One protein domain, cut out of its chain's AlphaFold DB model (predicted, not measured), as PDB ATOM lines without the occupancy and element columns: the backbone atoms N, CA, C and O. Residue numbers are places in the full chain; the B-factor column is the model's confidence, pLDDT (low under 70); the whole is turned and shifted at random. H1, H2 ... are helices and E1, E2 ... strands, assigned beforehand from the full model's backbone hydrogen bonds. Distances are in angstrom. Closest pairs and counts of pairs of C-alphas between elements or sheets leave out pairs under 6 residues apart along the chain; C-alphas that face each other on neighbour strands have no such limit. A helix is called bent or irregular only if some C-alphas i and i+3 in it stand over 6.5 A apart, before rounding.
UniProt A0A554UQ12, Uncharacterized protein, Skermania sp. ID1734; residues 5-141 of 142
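Overview. This is residues 5 to 141 of the 142 residues of an uncharacterized protein of Skermania sp. ID1734 (UniProt A0A554UQ12). One long helix, H5, runs slantwise over one face of a small three-strand sheet, E2 E3 E4, and its last residues, 131 to 141, stick out free. H2 packs beside edge strand E2 and on the first part of H5, while the loop with little H4 reaches out far from the rest. The printed part has 137 residues, with five named helices and four named strands in the order H1 H2 E1 H3 E2 E3 E4 H4 H5; the sheet, in the order E2 E3 E4, is antiparallel. The class is mixed, helices and strands, and the whole is only just compact, close to loose, with a radius of gyration of the C-alphas of 16.9 A and spans of 51 by 40 by 25 A.

Arrangement. Start at H1, residues 8 to 13, which is near H2, residues 29 to 37, with 5 pairs of C-alphas within 10 A. Next look at E1, residues 41 to 43, which pairs with no named strand; residues 5 to 6 pair antiparallel with its residues 41 to 42. E2, residues 53 to 58, and E3, residues 65 to 72, form a hairpin, with N 55 and O 69 3.1 A apart. E3 and E4, residues 75 to 84, form the next hairpin, with N 68 and O 81 3.0 A apart; E2 E3 E4 is a meander, each strand the antiparallel neighbour of the one before. H3, residues 45 to 50, only just on the sheet with 5 pairs of C-alphas within 10 A, only grazes it. H4, residues 96 to 99, is not on the sheet. H5, residues 112 to 141, is on the sheet at a height of 8.3 A, two layers with helix on one face; its closest C-alphas to E4 are those of Leu 126 and Thr 81, 6.9 A. With residues 112 to 119 alone H5 touches H2, about perpendicular at 85 degrees, closest at the C-alphas of Leu 116 and Leu 32, 7.0 A. In H2 and H5 every O i to N i+4 pair is within hydrogen-bond range; in H1 and in H3 0 of 2 are, beside 2 of 3 O i to N i+3 pairs, and H4 is too short for an i+4 pair.

Along the chain. Find C-alpha 8 at (27.213, -20.603, 38.444), where H1 begins; H1 and H3 are irregular, with C-alphas 9 and 12 7.6 A apart and 46 and 49 7.5 A. E2 begins at C-alpha 53, (9.402, -15.997, 50.233), and spans 16.9 A; E3 spans 23.6 A and E4 26.0 A. H5 spans 43.7 A and ends at C-alpha 141, (-14.617, -12.340, 36.049).

Size, cuts and confidence. The C-alphas farthest apart, those of His 97 and Ala 141, are 52.6 A apart. The printed part has no cut; the links H1 to H2, E4 to H4 and H4 to H5 are long. Mean pLDDT of the printed part is 75.1; look for values under 70 in 47 residues, among them 16 to 30 and 73 to 86.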
ATOM      1  N   THR A   5      17.299 -16.167  39.033       95.50
ATOM      2  CA  THR A   5      18.462 -16.402  38.161       95.50
ATOM      3  C   THR A   5      19.605 -17.019  38.956       95.50
ATOM      4  O   THR A   5      20.000 -16.463  39.977       95.50
ATOM      5  N   PHE A   6      20.155 -18.137  38.474       95.38
ATOM      6  CA  PHE A   6      21.341 -18.784  39.038       95.38
ATOM      7  C   PHE A   6      22.627 -18.284  38.362       95.38
ATOM      8  O   PHE A   6      22.719 -18.240  37.134       95.38
ATOM      9  N   HIS A   7      23.637 -17.951  39.167       95.88
ATOM     10  CA  HIS A   7      24.951 -17.470  38.738       95.88
ATOM     11  C   HIS A   7      26.029 -18.521  39.049       95.88
ATOM     12  O   HIS A   7      26.683 -18.440  40.091       95.88
ATOM     13  N   PRO A   8      26.288 -19.499  38.158       91.81
ATOM     14  CA  PRO A   8      27.213 -20.603  38.444       91.81
ATOM     15  C   PRO A   8      28.648 -20.137  38.732       91.81
ATOM     16  O   PRO A   8      29.363 -20.762  39.512       91.81
ATOM     17  N   GLY A   9      29.063 -18.995  38.169       93.88
ATOM     18  CA  GLY A   9      30.368 -18.382  38.443       93.88
ATOM     19  C   GLY A   9      30.553 -17.877  39.882       93.88
ATOM     20  O   GLY A   9      31.678 -17.563  40.259       93.88
ATOM     21  N   ARG A  10      29.480 -17.811  40.680       93.94
ATOM     22  CA  ARG A  10      29.479 -17.368  42.084       93.94
ATOM     23  C   ARG A  10      29.354 -18.511  43.085       93.94
ATOM     24  O   ARG A  10      29.287 -18.277  44.283       93.94
ATOM     25  N   LEU A  11      29.362 -19.765  42.633       90.31
ATOM     26  CA  LEU A  11      29.189 -20.921  43.520       90.31
ATOM     27  C   LEU A  11      30.231 -20.976  44.660       90.31
ATOM     28  O   LEU A  11      29.943 -21.503  45.733       90.31
ATOM     29  N   GLY A  12      31.424 -20.411  44.439       87.56
ATOM     30  CA  GLY A  12      32.481 -20.291  45.449       87.56
ATOM     31  C   GLY A  12      32.169 -19.329  46.604       87.56
ATOM     32  O   GLY A  12      32.850 -19.394  47.624       87.56
ATOM     33  N   ASP A  13      31.143 -18.485  46.469       89.50
ATOM     34  CA  ASP A  13      30.719 -17.523  47.492       89.50
ATOM     35  C   ASP A  13      29.780 -18.158  48.537       89.50
ATOM     36  O   ASP A  13      29.560 -17.584  49.607       89.50
ATOM     37  N   LEU A  14      29.267 -19.370  48.269       85.62
ATOM     38  CA  LEU A  14      28.475 -20.137  49.229       85.62
ATOM     39  C   LEU A  14      29.309 -20.490  50.457       85.62
ATOM     40  O   LEU A  14      30.381 -21.101  50.373       85.62
ATOM     41  N   ARG A  15      28.771 -20.184  51.632       80.88
ATOM     42  CA  ARG A  15      29.376 -20.604  52.899       80.88
ATOM     43  C   ARG A  15      28.982 -22.053  53.177       80.88
ATOM     44  O   ARG A  15      28.042 -22.532  52.572       80.88
ATOM     45  N   PRO A  16      29.701 -22.828  53.997       68.94
ATOM     46  CA  PRO A  16      29.192 -24.109  54.488       68.94
ATOM     47  C   PRO A  16      28.094 -23.886  55.547       68.94
ATOM     48  O   PRO A  16      28.080 -22.824  56.181       68.94
ATOM     49  N   PRO A  17      27.204 -24.867  55.789       63.16
ATOM     50  CA  PRO A  17      26.246 -24.772  56.884       63.16
ATOM     51  C   PRO A  17      26.994 -24.637  58.215       63.16
ATOM     52  O   PRO A  17      28.060 -25.229  58.413       63.16
ATOM     53  N   VAL A  18      26.447 -23.842  59.137       58.06
ATOM     54  CA  VAL A  18      27.001 -23.729  60.491       58.06
ATOM     55  C   VAL A  18      26.928 -25.108  61.149       58.06
ATOM     56  O   VAL A  18      25.876 -25.749  61.145       58.06
ATOM     57  N   ALA A  19      28.052 -25.587  61.687       53.34
ATOM     58  CA  ALA A  19      28.120 -26.896  62.328       53.34
ATOM     59  C   ALA A  19      27.069 -27.016  63.450       53.34
ATOM     60  O   ALA A  19      26.993 -26.148  64.319       53.34
ATOM     61  N   GLY A  20      26.287 -28.103  63.443       51.75
ATOM     62  CA  GLY A  20      25.305 -28.410  64.492       51.75
ATOM     63  C   GLY A  20      23.830 -28.185  64.137       51.75
ATOM     64  O   GLY A  20      22.990 -28.296  65.028       51.75
ATOM     65  N   LEU A  21      23.483 -27.898  62.877       48.19
ATOM     66  CA  LEU A  21      22.080 -27.919  62.447       48.19
ATOM     67  C   LEU A  21      21.513 -29.356  62.484       48.19
ATOM     68  O   LEU A  21      22.219 -30.293  62.102       48.19
ATOM     69  N   PRO A  22      20.258 -29.559  62.930       42.59
ATOM     70  CA  PRO A  22      19.606 -30.865  62.871       42.59
ATOM     71  C   PRO A  22      19.535 -31.388  61.421       42.59
ATOM     72  O   PRO A  22      19.215 -30.595  60.538       42.59
ATOM     73  N   PRO A  23      19.744 -32.696  61.162       46.59
ATOM     74  CA  PRO A  23      19.843 -33.265  59.804       46.59
ATOM     75  C   PRO A  23      18.632 -33.005  58.894       46.59
ATOM     76  O   PRO A  23      18.752 -32.961  57.677       46.59
ATOM     77  N   HIS A  24      17.450 -32.826  59.488       43.88
ATOM     78  CA  HIS A  24      16.192 -32.557  58.782       43.88
ATOM     79  C   HIS A  24      15.952 -31.059  58.516       43.88
ATOM     80  O   HIS A  24      15.053 -30.695  57.764       43.88
ATOM     81  N   LEU A  25      16.750 -30.179  59.125       40.91
ATOM     82  CA  LEU A  25      16.727 -28.727  58.920       40.91
ATOM     83  C   LEU A  25      17.934 -28.235  58.097       40.91
ATOM     84  O   LEU A  25      17.981 -27.054  57.754       40.91
ATOM     85  N   SER A  26      18.919 -29.092  57.797       47.34
ATOM     86  CA  SER A  26      20.269 -28.645  57.432       47.34
ATOM     87  C   SER A  26      20.590 -28.536  55.943       47.34
ATOM     88  O   SER A  26      21.471 -27.745  55.616       47.34
ATOM     89  N   ASP A  27      19.925 -29.249  55.029       53.41
ATOM     90  CA  ASP A  27      20.573 -29.462  53.720       53.41
ATOM     91  C   ASP A  27      20.001 -28.655  52.542       53.41
ATOM     92  O   ASP A  27      20.774 -28.315  51.648       53.41
ATOM     93  N   THR A  28      18.719 -28.250  52.542       53.44
ATOM     94  CA  THR A  28      18.135 -27.625  51.326       53.44
ATOM     95  C   THR A  28      17.465 -26.268  51.524       53.44
ATOM     96  O   THR A  28      17.685 -25.370  50.710       53.44
ATOM     97  N   HIS A  29      16.765 -26.042  52.641       62.12
ATOM     98  CA  HIS A  29      16.323 -24.690  53.018       62.12
ATOM     99  C   HIS A  29      17.512 -23.751  53.236       62.12
ATOM    100  O   HIS A  29      17.480 -22.583  52.856       62.12
ATOM    101  N   TRP A  30      18.587 -24.277  53.824       69.50
ATOM    102  CA  TRP A  30      19.819 -23.529  54.001       69.50
ATOM    103  C   TRP A  30      20.492 -23.220  52.657       69.50
ATOM    104  O   TRP A  30      20.927 -22.091  52.468       69.50
ATOM    105  N   LEU A  31      20.540 -24.170  51.714       80.50
ATOM    106  CA  LEU A  31      21.255 -23.974  50.447       80.50
ATOM    107  C   LEU A  31      20.628 -22.863  49.593       80.50
ATOM    108  O   LEU A  31      21.354 -21.992  49.118       80.50
ATOM    109  N   LEU A  32      19.297 -22.848  49.441       83.50
ATOM    110  CA  LEU A  32      18.605 -21.792  48.693       83.50
ATOM    111  C   LEU A  32      18.746 -20.427  49.380       83.50
ATOM    112  O   LEU A  32      19.112 -19.450  48.731       83.50
ATOM    113  N   ASN A  33      18.513 -20.364  50.695       82.62
ATOM    114  CA  ASN A  33      18.634 -19.114  51.448       82.62
ATOM    115  C   ASN A  33      20.069 -18.573  51.422       82.62
ATOM    116  O   ASN A  33      20.268 -17.379  51.224       82.62
ATOM    117  N   ASN A  34      21.071 -19.446  51.557       85.94
ATOM    118  CA  ASN A  34      22.477 -19.063  51.474       85.94
ATOM    119  C   ASN A  34      22.856 -18.586  50.064       85.94
ATOM    120  O   ASN A  34      23.613 -17.629  49.925       85.94
ATOM    121  N   ALA A  35      22.305 -19.213  49.021       89.88
ATOM    122  CA  ALA A  35      22.517 -18.785  47.645       89.88
ATOM    123  C   ALA A  35      21.901 -17.410  47.353       89.88
ATOM    124  O   ALA A  35      22.516 -16.626  46.634       89.88
ATOM    125  N   ILE A  36      20.734 -17.102  47.927       89.12
ATOM    126  CA  ILE A  36      20.112 -15.773  47.828       89.12
ATOM    127  C   ILE A  36      20.923 -14.735  48.616       89.12
ATOM    128  O   ILE A  36      21.236 -13.676  48.084       89.12
ATOM    129  N   GLU A  37      21.326 -15.043  49.853       89.12
ATOM    130  CA  GLU A  37      22.118 -14.142  50.710       89.12
ATOM    131  C   GLU A  37      23.465 -13.738  50.082       89.12
ATOM    132  O   GLU A  37      23.963 -12.637  50.319       89.12
ATOM    133  N   HIS A  38      24.063 -14.624  49.284       91.19
ATOM    134  CA  HIS A  38      25.360 -14.406  48.639       91.19
ATOM    135  C   HIS A  38      25.265 -14.090  47.138       91.19
ATOM    136  O   HIS A  38      26.263 -14.198  46.429       91.19
ATOM    137  N   ASP A  39      24.084 -13.705  46.644       93.38
ATOM    138  CA  ASP A  39      23.830 -13.364  45.237       93.38
ATOM    139  C   ASP A  39      24.267 -14.448  44.223       93.38
ATOM    140  O   ASP A  39      24.554 -14.158  43.052       93.38
ATOM    141  N   VAL A  40      24.337 -15.705  44.664       94.94
ATOM    142  CA  VAL A  40      24.517 -16.886  43.807       94.94
ATOM    143  C   VAL A  40      23.208 -17.186  43.083       94.94
ATOM    144  O   VAL A  40      23.218 -17.606  41.927       94.94
ATOM    145  N   VAL A  41      22.081 -16.907  43.737       93.69
ATOM    146  CA  VAL A  41      20.753 -16.821  43.134       93.69
ATOM    147  C   VAL A  41      20.219 -15.412  43.367       93.69
ATOM    148  O   VAL A  41      20.224 -14.930  44.492       93.69
ATOM    149  N   THR A  42      19.752 -14.741  42.318       93.62
ATOM    150  CA  THR A  42      19.167 -13.394  42.425       93.62
ATOM    151  C   THR A  42      17.706 -13.398  42.010       93.62
ATOM    152  O   THR A  42      17.335 -14.084  41.055       93.62
ATOM    153  N   ILE A  43      16.903 -12.582  42.689       90.94
ATOM    154  CA  ILE A  43      15.504 -12.325  42.334       90.94
ATOM    155  C   ILE A  43      15.472 -11.246  41.244       90.94
ATOM    156  O   ILE A  43      16.203 -10.257  41.335       90.94
ATOM    157  N   ASP A  44      14.655 -11.437  40.208       90.38
ATOM    158  CA  ASP A  44      14.441 -10.409  39.186       90.38
ATOM    159  C   ASP A  44      13.856  -9.137  39.848       90.38
ATOM    160  O   ASP A  44      12.846  -9.224  40.558       90.38
ATOM    161  N   PRO A  45      14.475  -7.954  39.643       86.69
ATOM    162  CA  PRO A  45      14.024  -6.692  40.228       86.69
ATOM    163  C   PRO A  45      12.548  -6.368  40.000       86.69
ATOM    164  O   PRO A  45      11.960  -5.672  40.823       86.69
ATOM    165  N   ALA A  46      11.937  -6.877  38.925       85.06
ATOM    166  CA  ALA A  46      10.514  -6.692  38.647       85.06
ATOM    167  C   ALA A  46       9.588  -7.272  39.734       85.06
ATOM    168  O   ALA A  46       8.425  -6.882  39.788       85.06
ATOM    169  N   TYR A  47      10.095  -8.166  40.590       79.00
ATOM    170  CA  TYR A  47       9.337  -8.838  41.654       79.00
ATOM    171  C   TYR A  47       9.950  -8.652  43.044       79.00
ATOM    172  O   TYR A  47       9.465  -9.226  44.019       79.00
ATOM    173  N   ALA A  48      11.037  -7.884  43.158       73.81
ATOM    174  CA  ALA A  48      11.721  -7.678  44.433       73.81
ATOM    175  C   ALA A  48      10.818  -6.963  45.457       73.81
ATOM    176  O   ALA A  48      10.851  -7.287  46.645       73.81
ATOM    177  N   ASP A  49       9.964  -6.051  44.985       74.94
ATOM    178  CA  ASP A  49       9.016  -5.311  45.825       74.94
ATOM    179  C   ASP A  49       7.849  -6.185  46.331       74.94
ATOM    180  O   ASP A  49       7.261  -5.876  47.369       74.94
ATOM    181  N   ASP A  50       7.559  -7.311  45.662       69.69
ATOM    182  CA  ASP A  50       6.504  -8.262  46.056       69.69
ATOM    183  C   ASP A  50       6.913  -9.160  47.241       69.69
ATOM    184  O   ASP A  50       6.102  -9.951  47.741       69.69
ATOM    185  N   GLN A  51       8.171  -9.036  47.688       72.75
ATOM    186  CA  GLN A  51       8.794  -9.774  48.791       72.75
ATOM    187  C   GLN A  51       8.449 -11.276  48.793       72.75
ATOM    188  O   GLN A  51       7.960 -11.797  49.803       72.75
ATOM    189  N   PRO A  52       8.672 -11.994  47.673       77.94
ATOM    190  CA  PRO A  52       8.386 -13.414  47.621       77.94
ATOM    191  C   PRO A  52       9.280 -14.162  48.612       77.94
ATOM    192  O   PRO A  52      10.498 -13.980  48.644       77.94
ATOM    193  N   THR A  53       8.669 -15.028  49.414       80.75
ATOM    194  CA  THR A  53       9.402 -15.997  50.233       80.75
ATOM    195  C   THR A  53       9.360 -17.351  49.542       80.75
ATOM    196  O   THR A  53       8.295 -17.788  49.101       80.75
ATOM    197  N   PHE A  54      10.517 -18.002  49.462       83.44
ATOM    198  CA  PHE A  54      10.699 -19.311  48.842       83.44
ATOM    199  C   PHE A  54      10.997 -20.356  49.908       83.44
ATOM    200  O   PHE A  54      11.772 -20.095  50.832       83.44
ATOM    201  N   GLY A  55      10.477 -21.565  49.740       77.94
ATOM    202  CA  GLY A  55      10.978 -22.694  50.508       77.94
ATOM    203  C   GLY A  55      10.696 -24.036  49.871       77.94
ATOM    204  O   GLY A  55       9.933 -24.153  48.912       77.94
ATOM    205  N   VAL A  56      11.414 -25.030  50.390       75.94
ATOM    206  CA  VAL A  56      11.462 -26.384  49.850       75.94
ATOM    207  C   VAL A  56      11.552 -27.373  50.991       75.94
ATOM    208  O   VAL A  56      12.579 -27.471  51.665       75.94
ATOM    209  N   LYS A  57      10.494 -28.149  51.170       72.19
ATOM    210  CA  LYS A  57      10.436 -29.231  52.140       72.19
ATOM    211  C   LYS A  57      10.585 -30.548  51.390       72.19
ATOM    212  O   LYS A  57       9.745 -30.874  50.571       72.19
ATOM    213  N   PHE A  58      11.631 -31.312  51.680       66.88
ATOM    214  CA  PHE A  58      11.689 -32.709  51.249       66.88
ATOM    215  C   PHE A  58      10.925 -33.529  52.277       66.88
ATOM    216  O   PHE A  58      11.160 -33.367  53.477       66.88
ATOM    217  N   GLU A  59       9.967 -34.327  51.817       59.31
ATOM    218  CA  GLU A  59       9.082 -35.085  52.708       59.31
ATOM    219  C   GLU A  59       9.861 -36.185  53.435       59.31
ATOM    220  O   GLU A  59       9.664 -36.404  54.628       59.31
ATOM    221  N   ASP A  60      10.868 -36.730  52.750       57.19
ATOM    222  CA  ASP A  60      11.643 -37.869  53.201       57.19
ATOM    223  C   ASP A  60      13.144 -37.577  53.252       57.19
ATOM    224  O   ASP A  60      13.723 -36.945  52.362       57.19
ATOM    225  N   GLY A  61      13.824 -38.128  54.269       52.50
ATOM    226  CA  GLY A  61      15.294 -38.099  54.385       52.50
ATOM    227  C   GLY A  61      16.026 -38.738  53.193       52.50
ATOM    228  O   GLY A  61      17.238 -38.582  53.042       52.50
ATOM    229  N   TRP A  62      15.262 -39.411  52.335       54.19
ATOM    230  CA  TRP A  62      15.653 -40.164  51.151       54.19
ATOM    231  C   TRP A  62      15.640 -39.320  49.872       54.19
ATOM    232  O   TRP A  62      16.158 -39.756  48.850       54.19
ATOM    233  N   ARG A  63      15.158 -38.065  49.948       61.59
ATOM    234  CA  ARG A  63      15.234 -37.078  48.852       61.59
ATOM    235  C   ARG A  63      14.507 -37.562  47.595       61.59
ATOM    236  O   ARG A  63      15.008 -37.404  46.486       61.59
ATOM    237  N   HIS A  64      13.352 -38.181  47.792       64.19
ATOM    238  CA  HIS A  64      12.544 -38.803  46.746       64.19
ATOM    239  C   HIS A  64      11.315 -37.961  46.377       64.19
ATOM    240  O   HIS A  64      10.901 -37.953  45.217       64.19
ATOM    241  N   GLU A  65      10.827 -37.165  47.326       65.25
ATOM    242  CA  GLU A  65       9.725 -36.225  47.146       65.25
ATOM    243  C   GLU A  65      10.066 -34.868  47.762       65.25
ATOM    244  O   GLU A  65      10.790 -34.777  48.766       65.25
ATOM    245  N   GLY A  66       9.552 -33.802  47.151       71.12
ATOM    246  CA  GLY A  66       9.711 -32.444  47.647       71.12
ATOM    247  C   GLY A  66       8.498 -31.567  47.367       71.12
ATOM    248  O   GLY A  66       7.979 -31.530  46.257       71.12
ATOM    249  N   GLU A  67       8.093 -30.805  48.371       76.12
ATOM    250  CA  GLU A  67       7.116 -29.729  48.276       76.12
ATOM    251  C   GLU A  67       7.864 -28.399  48.100       76.12
ATOM    252  O   GLU A  67       8.686 -28.014  48.945       76.12
ATOM    253  N   LEU A  68       7.582 -27.679  47.010       79.94
ATOM    254  CA  LEU A  68       8.074 -26.318  46.788       79.94
ATOM    255  C   LEU A  68       6.946 -25.313  46.988       79.94
ATOM    256  O   LEU A  68       5.825 -25.512  46.516       79.94
ATOM    257  N   TRP A  69       7.260 -24.184  47.621       79.81
ATOM    258  CA  TRP A  69       6.284 -23.130  47.873       79.81
ATOM    259  C   TRP A  69       6.827 -21.729  47.596       79.81
ATOM    260  O   TRP A  69       7.984 -21.411  47.884       79.81
ATOM    261  N   ILE A  70       5.954 -20.871  47.056       80.00
ATOM    262  CA  ILE A  70       6.178 -19.428  46.925       80.00
ATOM    263  C   ILE A  70       5.045 -18.686  47.636       80.00
ATOM    264  O   ILE A  70       3.861 -18.900  47.358       80.00
ATOM    265  N   VAL A  71       5.410 -17.775  48.534       77.56
ATOM    266  CA  VAL A  71       4.472 -16.873  49.211       77.56
ATOM    267  C   VAL A  71       4.729 -15.448  48.737       77.56
ATOM    268  O   VAL A  71       5.792 -14.904  49.015       77.56
ATOM    269  N   TYR A  72       3.755 -14.837  48.055       71.69
ATOM    270  CA  TYR A  72       3.786 -13.412  47.700       71.69
ATOM    271  C   TYR A  72       3.101 -12.598  48.795       71.69
ATOM    272  O   TYR A  72       1.947 -12.866  49.131       71.69
ATOM    273  N   ALA A  73       3.770 -11.571  49.323       63.78
ATOM    274  CA  ALA A  73       3.201 -10.730  50.380       63.78
ATOM    275  C   ALA A  73       1.920 -10.001  49.926       63.78
ATOM    276  O   ALA A  73       1.030  -9.728  50.733       63.78
ATOM    277  N   ALA A  74       1.811  -9.719  48.625       61.28
ATOM    278  CA  ALA A  74       0.679  -9.024  48.024       61.28
ATOM    279  C   ALA A  74      -0.544  -9.921  47.729       61.28
ATOM    280  O   ALA A  74      -1.624  -9.386  47.474       61.28
ATOM    281  N   VAL A  75      -0.414 -11.259  47.752       56.41
ATOM    282  CA  VAL A  75      -1.480 -12.192  47.330       56.41
ATOM    283  C   VAL A  75      -1.586 -13.385  48.294       56.41
ATOM    284  O   VAL A  75      -0.765 -14.299  48.230       56.41
ATOM    285  N   PRO A  76      -2.598 -13.432  49.180       44.53
ATOM    286  CA  PRO A  76      -2.862 -14.615  49.994       44.53
ATOM    287  C   PRO A  76      -3.763 -15.644  49.264       44.53
ATOM    288  O   PRO A  76      -4.718 -15.222  48.606       44.53
ATOM    289  N   PRO A  77      -3.567 -16.974  49.447       55.88
ATOM    290  CA  PRO A  77      -2.482 -17.645  50.165       55.88
ATOM    291  C   PRO A  77      -1.515 -18.401  49.227       55.88
ATOM    292  O   PRO A  77      -1.871 -18.769  48.115       55.88
ATOM    293  N   MET A  78      -0.293 -18.607  49.722       59.25
ATOM    294  CA  MET A  78       0.717 -19.607  49.332       59.25
ATOM    295  C   MET A  78       0.414 -20.467  48.090       59.25
ATOM    296  O   MET A  78      -0.520 -21.267  48.100       59.25
ATOM    297  N   VAL A  79       1.262 -20.374  47.061       64.44
ATOM    298  CA  VAL A  79       1.218 -21.316  45.934       64.44
ATOM    299  C   VAL A  79       2.208 -22.437  46.194       64.44
ATOM    300  O   VAL A  79       3.406 -22.181  46.341       64.44
ATOM    301  N   THR A  80       1.704 -23.665  46.241       62.50
ATOM    302  CA  THR A  80       2.502 -24.879  46.404       62.50
ATOM    303  C   THR A  80       2.477 -25.711  45.126       62.50
ATOM    304  O   THR A  80       1.534 -25.648  44.332       62.50
ATOM    305  N   THR A  81       3.537 -26.478  44.903       64.50
ATOM    306  CA  THR A  81       3.525 -27.615  43.983       64.50
ATOM    307  C   THR A  81       4.262 -28.764  44.635       64.50
ATOM    308  O   THR A  81       5.327 -28.572  45.227       64.50
ATOM    309  N   ASP A  82       3.713 -29.953  44.449       62.44
ATOM    310  CA  ASP A  82       4.392 -31.187  44.801       62.44
ATOM    311  C   ASP A  82       5.249 -31.606  43.605       62.44
ATOM    312  O   ASP A  82       4.799 -31.562  42.452       62.44
ATOM    313  N   VAL A  83       6.504 -31.961  43.869       64.12
ATOM    314  CA  VAL A  83       7.379 -32.635  42.912       64.12
ATOM    315  C   VAL A  83       7.587 -34.050  43.418       64.12
ATOM    316  O   VAL A  83       8.274 -34.278  44.415       64.12
ATOM    317  N   GLN A  84       6.968 -34.990  42.711       65.00
ATOM    318  CA  GLN A  84       7.058 -36.409  43.010       65.00
ATOM    319  C   GLN A  84       7.955 -37.112  42.001       65.00
ATOM    320  O   GLN A  84       7.975 -36.778  40.811       65.00
ATOM    321  N   THR A  85       8.694 -38.101  42.489       64.69
ATOM    322  CA  THR A  85       9.332 -39.082  41.618       64.69
ATOM    323  C   THR A  85       8.304 -40.154  41.270       64.69
ATOM    324  O   THR A  85       7.585 -40.625  42.143       64.69
ATOM    325  N   ASP A  86       8.234 -40.536  39.995       66.88
ATOM    326  CA  ASP A  86       7.320 -41.581  39.519       66.88
ATOM    327  C   ASP A  86       7.856 -42.965  39.925       66.88
ATOM    328  O   ASP A  86       8.685 -43.561  39.226       66.88
ATOM    329  N   TYR A  87       7.458 -43.428  41.112       72.00
ATOM    330  CA  TYR A  87       7.783 -44.757  41.626       72.00
ATOM    331  C   TYR A  87       6.709 -45.784  41.263       72.00
ATOM    332  O   TYR A  87       5.551 -45.427  41.052       72.00
ATOM    333  N   PRO A  88       7.073 -47.077  41.184       75.94
ATOM    334  CA  PRO A  88       6.072 -48.125  41.062       75.94
ATOM    335  C   PRO A  88       5.170 -48.163  42.305       75.94
ATOM    336  O   PRO A  88       5.614 -47.862  43.411       75.94
ATOM    337  N   ASP A  89       3.913 -48.571  42.114       83.38
ATOM    338  CA  ASP A  89       2.871 -48.572  43.157       83.38
ATOM    339  C   ASP A  89       3.235 -49.389  44.419       83.38
ATOM    340  O   ASP A  89       2.617 -49.209  45.464       83.38
ATOM    341  N   ASP A  90       4.207 -50.302  44.327       84.69
ATOM    342  CA  ASP A  90       4.696 -51.155  45.417       84.69
ATOM    343  C   ASP A  90       5.959 -50.609  46.110       84.69
ATOM    344  O   ASP A  90       6.552 -51.293  46.942       84.69
ATOM    345  N   PHE A  91       6.389 -49.383  45.796       80.31
ATOM    346  CA  PHE A  91       7.598 -48.784  46.369       80.31
ATOM    347  C   PHE A  91       7.540 -48.666  47.898       80.31
ATOM    348  O   PHE A  91       8.515 -48.993  48.580       80.31
ATOM    349  N   ASP A  92       6.384 -48.287  48.445       77.75
ATOM    350  CA  ASP A  92       6.170 -48.175  49.894       77.75
ATOM    351  C   ASP A  92       6.141 -49.538  50.610       77.75
ATOM    352  O   ASP A  92       6.307 -49.602  51.829       77.75
ATOM    353  N   ASP A  93       5.973 -50.635  49.863       85.69
ATOM    354  CA  ASP A  93       6.026 -52.003  50.391       85.69
ATOM    355  C   ASP A  93       7.469 -52.548  50.469       85.69
ATOM    356  O   ASP A  93       7.709 -53.616  51.050       85.69
ATOM    357  N   LEU A  94       8.444 -51.839  49.886       82.56
ATOM    358  CA  LEU A  94       9.857 -52.205  49.921       82.56
ATOM    359  C   LEU A  94      10.499 -51.883  51.275       82.56
ATOM    360  O   LEU A  94      10.102 -50.964  51.986       82.56
ATOM    361  N   ASP A  95      11.552 -52.627  51.626       82.62
ATOM    362  CA  ASP A  95      12.372 -52.260  52.777       82.62
ATOM    363  C   ASP A  95      13.260 -51.039  52.486       82.62
ATOM    364  O   ASP A  95      13.555 -50.692  51.340       82.62
ATOM    365  N   GLU A  96      13.725 -50.410  53.564       74.19
ATOM    366  CA  GLU A  96      14.568 -49.215  53.538       74.19
ATOM    367  C   GLU A  96      15.795 -49.381  52.621       74.19
ATOM    368  O   GLU A  96      16.172 -48.457  51.908       74.19
ATOM    369  N   HIS A  97      16.413 -50.565  52.584       78.38
ATOM    370  CA  HIS A  97      17.591 -50.807  51.754       78.38
ATOM    371  C   HIS A  97      17.237 -50.892  50.264       78.38
ATOM    372  O   HIS A  97      17.947 -50.322  49.436       78.38
ATOM    373  N   ALA A  98      16.146 -51.579  49.925       80.81
ATOM    374  CA  ALA A  98      15.640 -51.703  48.565       80.81
ATOM    375  C   ALA A  98      15.191 -50.347  48.005       80.81
ATOM    376  O   ALA A  98      15.525 -50.038  46.860       80.81
ATOM    377  N   GLN A  99      14.552 -49.500  48.815       76.69
ATOM    378  CA  GLN A  99      14.181 -48.137  48.421       76.69
ATOM    379  C   GLN A  99      15.410 -47.289  48.032       76.69
ATOM    380  O   GLN A  99      15.379 -46.635  46.991       76.69
ATOM    381  N   GLN A 100      16.549 -47.389  48.745       72.25
ATOM    382  CA  GLN A 100      17.795 -46.664  48.376       72.25
ATOM    383  C   GLN A 100      18.373 -47.055  47.022       72.25
ATOM    384  O   GLN A 100      19.236 -46.348  46.497       72.25
ATOM    385  N   THR A 101      17.990 -48.212  46.480       78.31
ATOM    386  CA  THR A 101      18.512 -48.660  45.185       78.31
ATOM    387  C   THR A 101      17.844 -47.951  44.012       78.31
ATOM    388  O   THR A 101      18.389 -47.970  42.905       78.31
ATOM    389  N   PHE A 102      16.701 -47.295  44.241       75.50
ATOM    390  CA  PHE A 102      16.017 -46.541  43.207       75.50
ATOM    391  C   PHE A 102      16.689 -45.179  42.997       75.50
ATOM    392  O   PHE A 102      17.050 -44.495  43.959       75.50
ATOM    393  N   PRO A 103      16.861 -44.749  41.736       69.88
ATOM    394  CA  PRO A 103      17.393 -43.427  41.461       69.88
ATOM    395  C   PRO A 103      16.429 -42.362  42.000       69.88
ATOM    396  O   PRO A 103      15.226 -42.407  41.744       69.88
ATOM    397  N   SER A 104      16.963 -41.385  42.732       71.75
ATOM    398  CA  SER A 104      16.224 -40.153  43.002       71.75
ATOM    399  C   SER A 104      16.139 -39.330  41.713       71.75
ATOM    400  O   SER A 104      17.126 -39.210  40.981       71.75
ATOM    401  N   SER A 105      14.966 -38.757  41.437       67.62
ATOM    402  CA  SER A 105      14.811 -37.752  40.378       67.62
ATOM    403  C   SER A 105      15.393 -36.386  40.773       67.62
ATOM    404  O   SER A 105      15.550 -35.507  39.925       67.62
ATOM    405  N   LEU A 106      15.750 -36.219  42.051       73.81
ATOM    406  CA  LEU A 106      16.231 -34.981  42.643       73.81
ATOM    407  C   LEU A 106      17.767 -34.983  42.718       73.81
ATOM    408  O   LEU A 106      18.376 -35.977  43.132       73.81
ATOM    409  N   PRO A 107      18.438 -33.868  42.372       75.62
ATOM    410  CA  PRO A 107      19.879 -33.763  42.547       75.62
ATOM    411  C   PRO A 107      20.289 -33.905  44.014       75.62
ATOM    412  O   PRO A 107      19.647 -33.367  44.919       75.62
ATOM    413  N   ALA A 108      21.416 -34.574  44.257       69.44
ATOM    414  CA  ALA A 108      21.964 -34.681  45.601       69.44
ATOM    415  C   ALA A 108      22.405 -33.292  46.123       69.44
ATOM    416  O   ALA A 108      23.189 -32.629  45.448       69.44
ATOM    417  N   PRO A 109      22.034 -32.876  47.349       62.09
ATOM    418  CA  PRO A 109      22.504 -31.636  47.986       62.09
ATOM    419  C   PRO A 109      24.031 -31.464  48.050       62.09
ATOM    420  O   PRO A 109      24.538 -30.344  48.121       62.09
ATOM    421  N   SER A 110      24.786 -32.569  48.026       68.81
ATOM    422  CA  SER A 110      26.250 -32.540  47.927       68.81
ATOM    423  C   SER A 110      26.739 -31.970  46.593       68.81
ATOM    424  O   SER A 110      27.812 -31.371  46.545       68.81
ATOM    425  N   ASP A 111      25.949 -32.123  45.530       80.44
ATOM    426  CA  ASP A 111      26.125 -31.439  44.254       80.44
ATOM    427  C   ASP A 111      25.326 -30.130  44.262       80.44
ATOM    428  O   ASP A 111      24.214 -30.010  43.743       80.44
ATOM    429  N   ARG A 112      25.910 -29.122  44.916       81.56
ATOM    430  CA  ARG A 112      25.274 -27.811  45.114       81.56
ATOM    431  C   ARG A 112      24.876 -27.144  43.801       81.56
ATOM    432  O   ARG A 112      23.880 -26.433  43.777       81.56
ATOM    433  N   ALA A 113      25.658 -27.345  42.739       88.25
ATOM    434  CA  ALA A 113      25.391 -26.739  41.442       88.25
ATOM    435  C   ALA A 113      24.137 -27.350  40.814       88.25
ATOM    436  O   ALA A 113      23.198 -26.616  40.513       88.25
ATOM    437  N   ALA A 114      24.094 -28.683  40.708       85.94
ATOM    438  CA  ALA A 114      22.938 -29.387  40.162       85.94
ATOM    439  C   ALA A 114      21.671 -29.129  40.996       85.94
ATOM    440  O   ALA A 114      20.591 -28.930  40.447       85.94
ATOM    441  N   CYS A 115      21.805 -29.068  42.324       84.44
ATOM    442  CA  CYS A 115      20.690 -28.779  43.221       84.44
ATOM    443  C   CYS A 115      20.141 -27.353  43.031       84.44
ATOM    444  O   CYS A 115      18.935 -27.188  42.875       84.44
ATOM    445  N   LEU A 116      21.001 -26.327  42.990       88.56
ATOM    446  CA  LEU A 116      20.566 -24.940  42.770       88.56
ATOM    447  C   LEU A 116      19.968 -24.722  41.378       88.56
ATOM    448  O   LEU A 116      18.990 -23.987  41.251       88.56
ATOM    449  N   GLU A 117      20.522 -25.365  40.350       91.88
ATOM    450  CA  GLU A 117      19.977 -25.312  38.993       91.88
ATOM    451  C   GLU A 117      18.558 -25.892  38.940       91.88
ATOM    452  O   GLU A 117      17.646 -25.237  38.429       91.88
ATOM    453  N   TRP A 118      18.352 -27.065  39.543       88.69
ATOM    454  CA  TRP A 118      17.033 -27.686  39.647       88.69
ATOM    455  C   TRP A 118      16.046 -26.820  40.444       88.69
ATOM    456  O   TRP A 118      14.964 -26.515  39.947       88.69
ATOM    457  N   LEU A 119      16.439 -26.330  41.627       87.56
ATOM    458  CA  LEU A 119      15.598 -25.463  42.464       87.56
ATOM    459  C   LEU A 119      15.114 -24.222  41.701       87.56
ATOM    460  O   LEU A 119      13.930 -23.890  41.720       87.56
ATOM    461  N   VAL A 120      16.026 -23.535  41.007       91.38
ATOM    462  CA  VAL A 120      15.697 -22.331  40.231       91.38
ATOM    463  C   VAL A 120      14.747 -22.652  39.076       91.38
ATOM    464  O   VAL A 120      13.826 -21.873  38.814       91.38
ATOM    465  N   ALA A 121      14.927 -23.785  38.394       91.38
ATOM    466  CA  ALA A 121      14.027 -24.214  37.326       91.38
ATOM    467  C   ALA A 121      12.602 -24.492  37.842       91.38
ATOM    468  O   ALA A 121      11.629 -24.005  37.252       91.38
ATOM    469  N   GLU A 122      12.469 -25.200  38.964       88.62
ATOM    470  CA  GLU A 122      11.166 -25.539  39.546       88.62
ATOM    471  C   GLU A 122      10.420 -24.301  40.062       88.62
ATOM    472  O   GLU A 122       9.245 -24.107  39.741       88.62
ATOM    473  N   PHE A 123      11.095 -23.381  40.762       88.88
ATOM    474  CA  PHE A 123      10.454 -22.138  41.216       88.88
ATOM    475  C   PHE A 123       9.994 -21.243  40.064       88.88
ATOM    476  O   PHE A 123       8.913 -20.654  40.128       88.88
ATOM    477  N   ASN A 124      10.777 -21.153  38.987       91.31
ATOM    478  CA  ASN A 124      10.370 -20.403  37.800       91.31
ATOM    479  C   ASN A 124       9.150 -21.042  37.116       91.31
ATOM    480  O   ASN A 124       8.255 -20.328  36.656       91.31
ATOM    481  N   THR A 125       9.076 -22.374  37.095       89.94
ATOM    482  CA  THR A 125       7.912 -23.111  36.585       89.94
ATOM    483  C   THR A 125       6.675 -22.861  37.448       89.94
ATOM    484  O   THR A 125       5.609 -22.534  36.915       89.94
ATOM    485  N   LEU A 126       6.808 -22.937  38.775       86.62
ATOM    486  CA  LEU A 126       5.733 -22.655  39.729       86.62
ATOM    487  C   LEU A 126       5.209 -21.215  39.596       86.62
ATOM    488  O   LEU A 126       3.997 -20.987  39.539       86.62
ATOM    489  N   HIS A 127       6.112 -20.242  39.464       85.69
ATOM    490  CA  HIS A 127       5.754 -18.846  39.222       85.69
ATOM    491  C   HIS A 127       4.958 -18.670  37.920       85.69
ATOM    492  O   HIS A 127       3.899 -18.041  37.919       85.69
ATOM    493  N   ALA A 128       5.410 -19.270  36.814       86.50
ATOM    494  CA  ALA A 128       4.711 -19.180  35.534       86.50
ATOM    495  C   ALA A 128       3.293 -19.779  35.593       86.50
ATOM    496  O   ALA A 128       2.349 -19.172  35.084       86.50
ATOM    497  N   ARG A 129       3.124 -20.933  36.257       84.19
ATOM    498  CA  ARG A 129       1.806 -21.563  36.477       84.19
ATOM    499  C   ARG A 129       0.878 -20.679  37.313       84.19
ATOM    500  O   ARG A 129      -0.307 -20.575  37.006       84.19
ATOM    501  N   THR A 130       1.422 -20.005  38.325       77.88
ATOM    502  CA  THR A 130       0.675 -19.048  39.159       77.88
ATOM    503  C   THR A 130       0.134 -17.886  38.332       77.88
ATOM    504  O   THR A 130      -1.044 -17.546  38.432       77.88
ATOM    505  N   LEU A 131       0.982 -17.284  37.490       79.75
ATOM    506  CA  LEU A 131       0.588 -16.165  36.634       79.75
ATOM    507  C   LEU A 131      -0.499 -16.564  35.629       79.75
ATOM    508  O   LEU A 131      -1.451 -15.811  35.427       79.75
ATOM    509  N   ASP A 132      -0.381 -17.749  35.030       81.56
ATOM    510  CA  ASP A 132      -1.392 -18.282  34.114       81.56
ATOM    511  C   ASP A 132      -2.747 -18.491  34.816       81.56
ATOM    512  O   ASP A 132      -3.791 -18.091  34.294       81.56
ATOM    513  N   LEU A 133      -2.743 -19.039  36.038       76.62
ATOM    514  CA  LEU A 133      -3.957 -19.190  36.842       76.62
ATOM    515  C   LEU A 133      -4.594 -17.833  37.178       76.62
ATOM    516  O   LEU A 133      -5.799 -17.658  36.989       76.62
ATOM    517  N   ALA A 134      -3.800 -16.864  37.637       73.69
ATOM    518  CA  ALA A 134      -4.285 -15.524  37.965       73.69
ATOM    519  C   ALA A 134      -4.900 -14.822  36.742       73.69
ATOM    520  O   ALA A 134      -5.990 -14.254  36.833       73.69
ATOM    521  N   ALA A 135      -4.249 -14.915  35.578       73.88
ATOM    522  CA  ALA A 135      -4.756 -14.352  34.330       73.88
ATOM    523  C   ALA A 135      -6.095 -14.982  33.913       73.88
ATOM    524  O   ALA A 135      -7.018 -14.267  33.516       73.88
ATOM    525  N   LYS A 136      -6.231 -16.308  34.050       74.19
ATOM    526  CA  LYS A 136      -7.484 -17.024  33.770       74.19
ATOM    527  C   LYS A 136      -8.621 -16.562  34.674       74.19
ATOM    528  O   LYS A 136      -9.707 -16.319  34.165       74.19
ATOM    529  N   LEU A 137      -8.371 -16.406  35.974       70.06
ATOM    530  CA  LEU A 137      -9.383 -15.956  36.939       70.06
ATOM    531  C   LEU A 137      -9.877 -14.531  36.659       70.06
ATOM    532  O   LEU A 137     -11.065 -14.256  36.804       70.06
ATOM    533  N   ILE A 138      -8.989 -13.633  36.225       69.44
ATOM    534  CA  ILE A 138      -9.368 -12.273  35.814       69.44
ATOM    535  C   ILE A 138     -10.242 -12.317  34.553       69.44
ATOM    536  O   ILE A 138     -11.241 -11.606  34.473       69.44
ATOM    537  N   ALA A 139      -9.899 -13.169  33.584       68.25
ATOM    538  CA  ALA A 139     -10.622 -13.278  32.319       68.25
ATOM    539  C   ALA A 139     -12.037 -13.869  32.455       68.25
ATOM    540  O   ALA A 139     -12.902 -13.533  31.657       68.25
ATOM    541  N   THR A 140     -12.295 -14.735  33.440       67.00
ATOM    542  CA  THR A 140     -13.646 -15.261  33.723       67.00
ATOM    543  C   THR A 140     -14.497 -14.349  34.606       67.00
ATOM    544  O   THR A 140     -15.690 -14.611  34.759       67.00
ATOM    545  N   ALA A 141     -13.917 -13.300  35.194       58.16
ATOM    546  CA  ALA A 141     -14.617 -12.340  36.049       58.16
ATOM    547  C   ALA A 141     -15.096 -11.071  35.310       58.16
ATOM    548  O   ALA A 141     -15.830 -10.278  35.905       58.16
TER     549      ALA A 141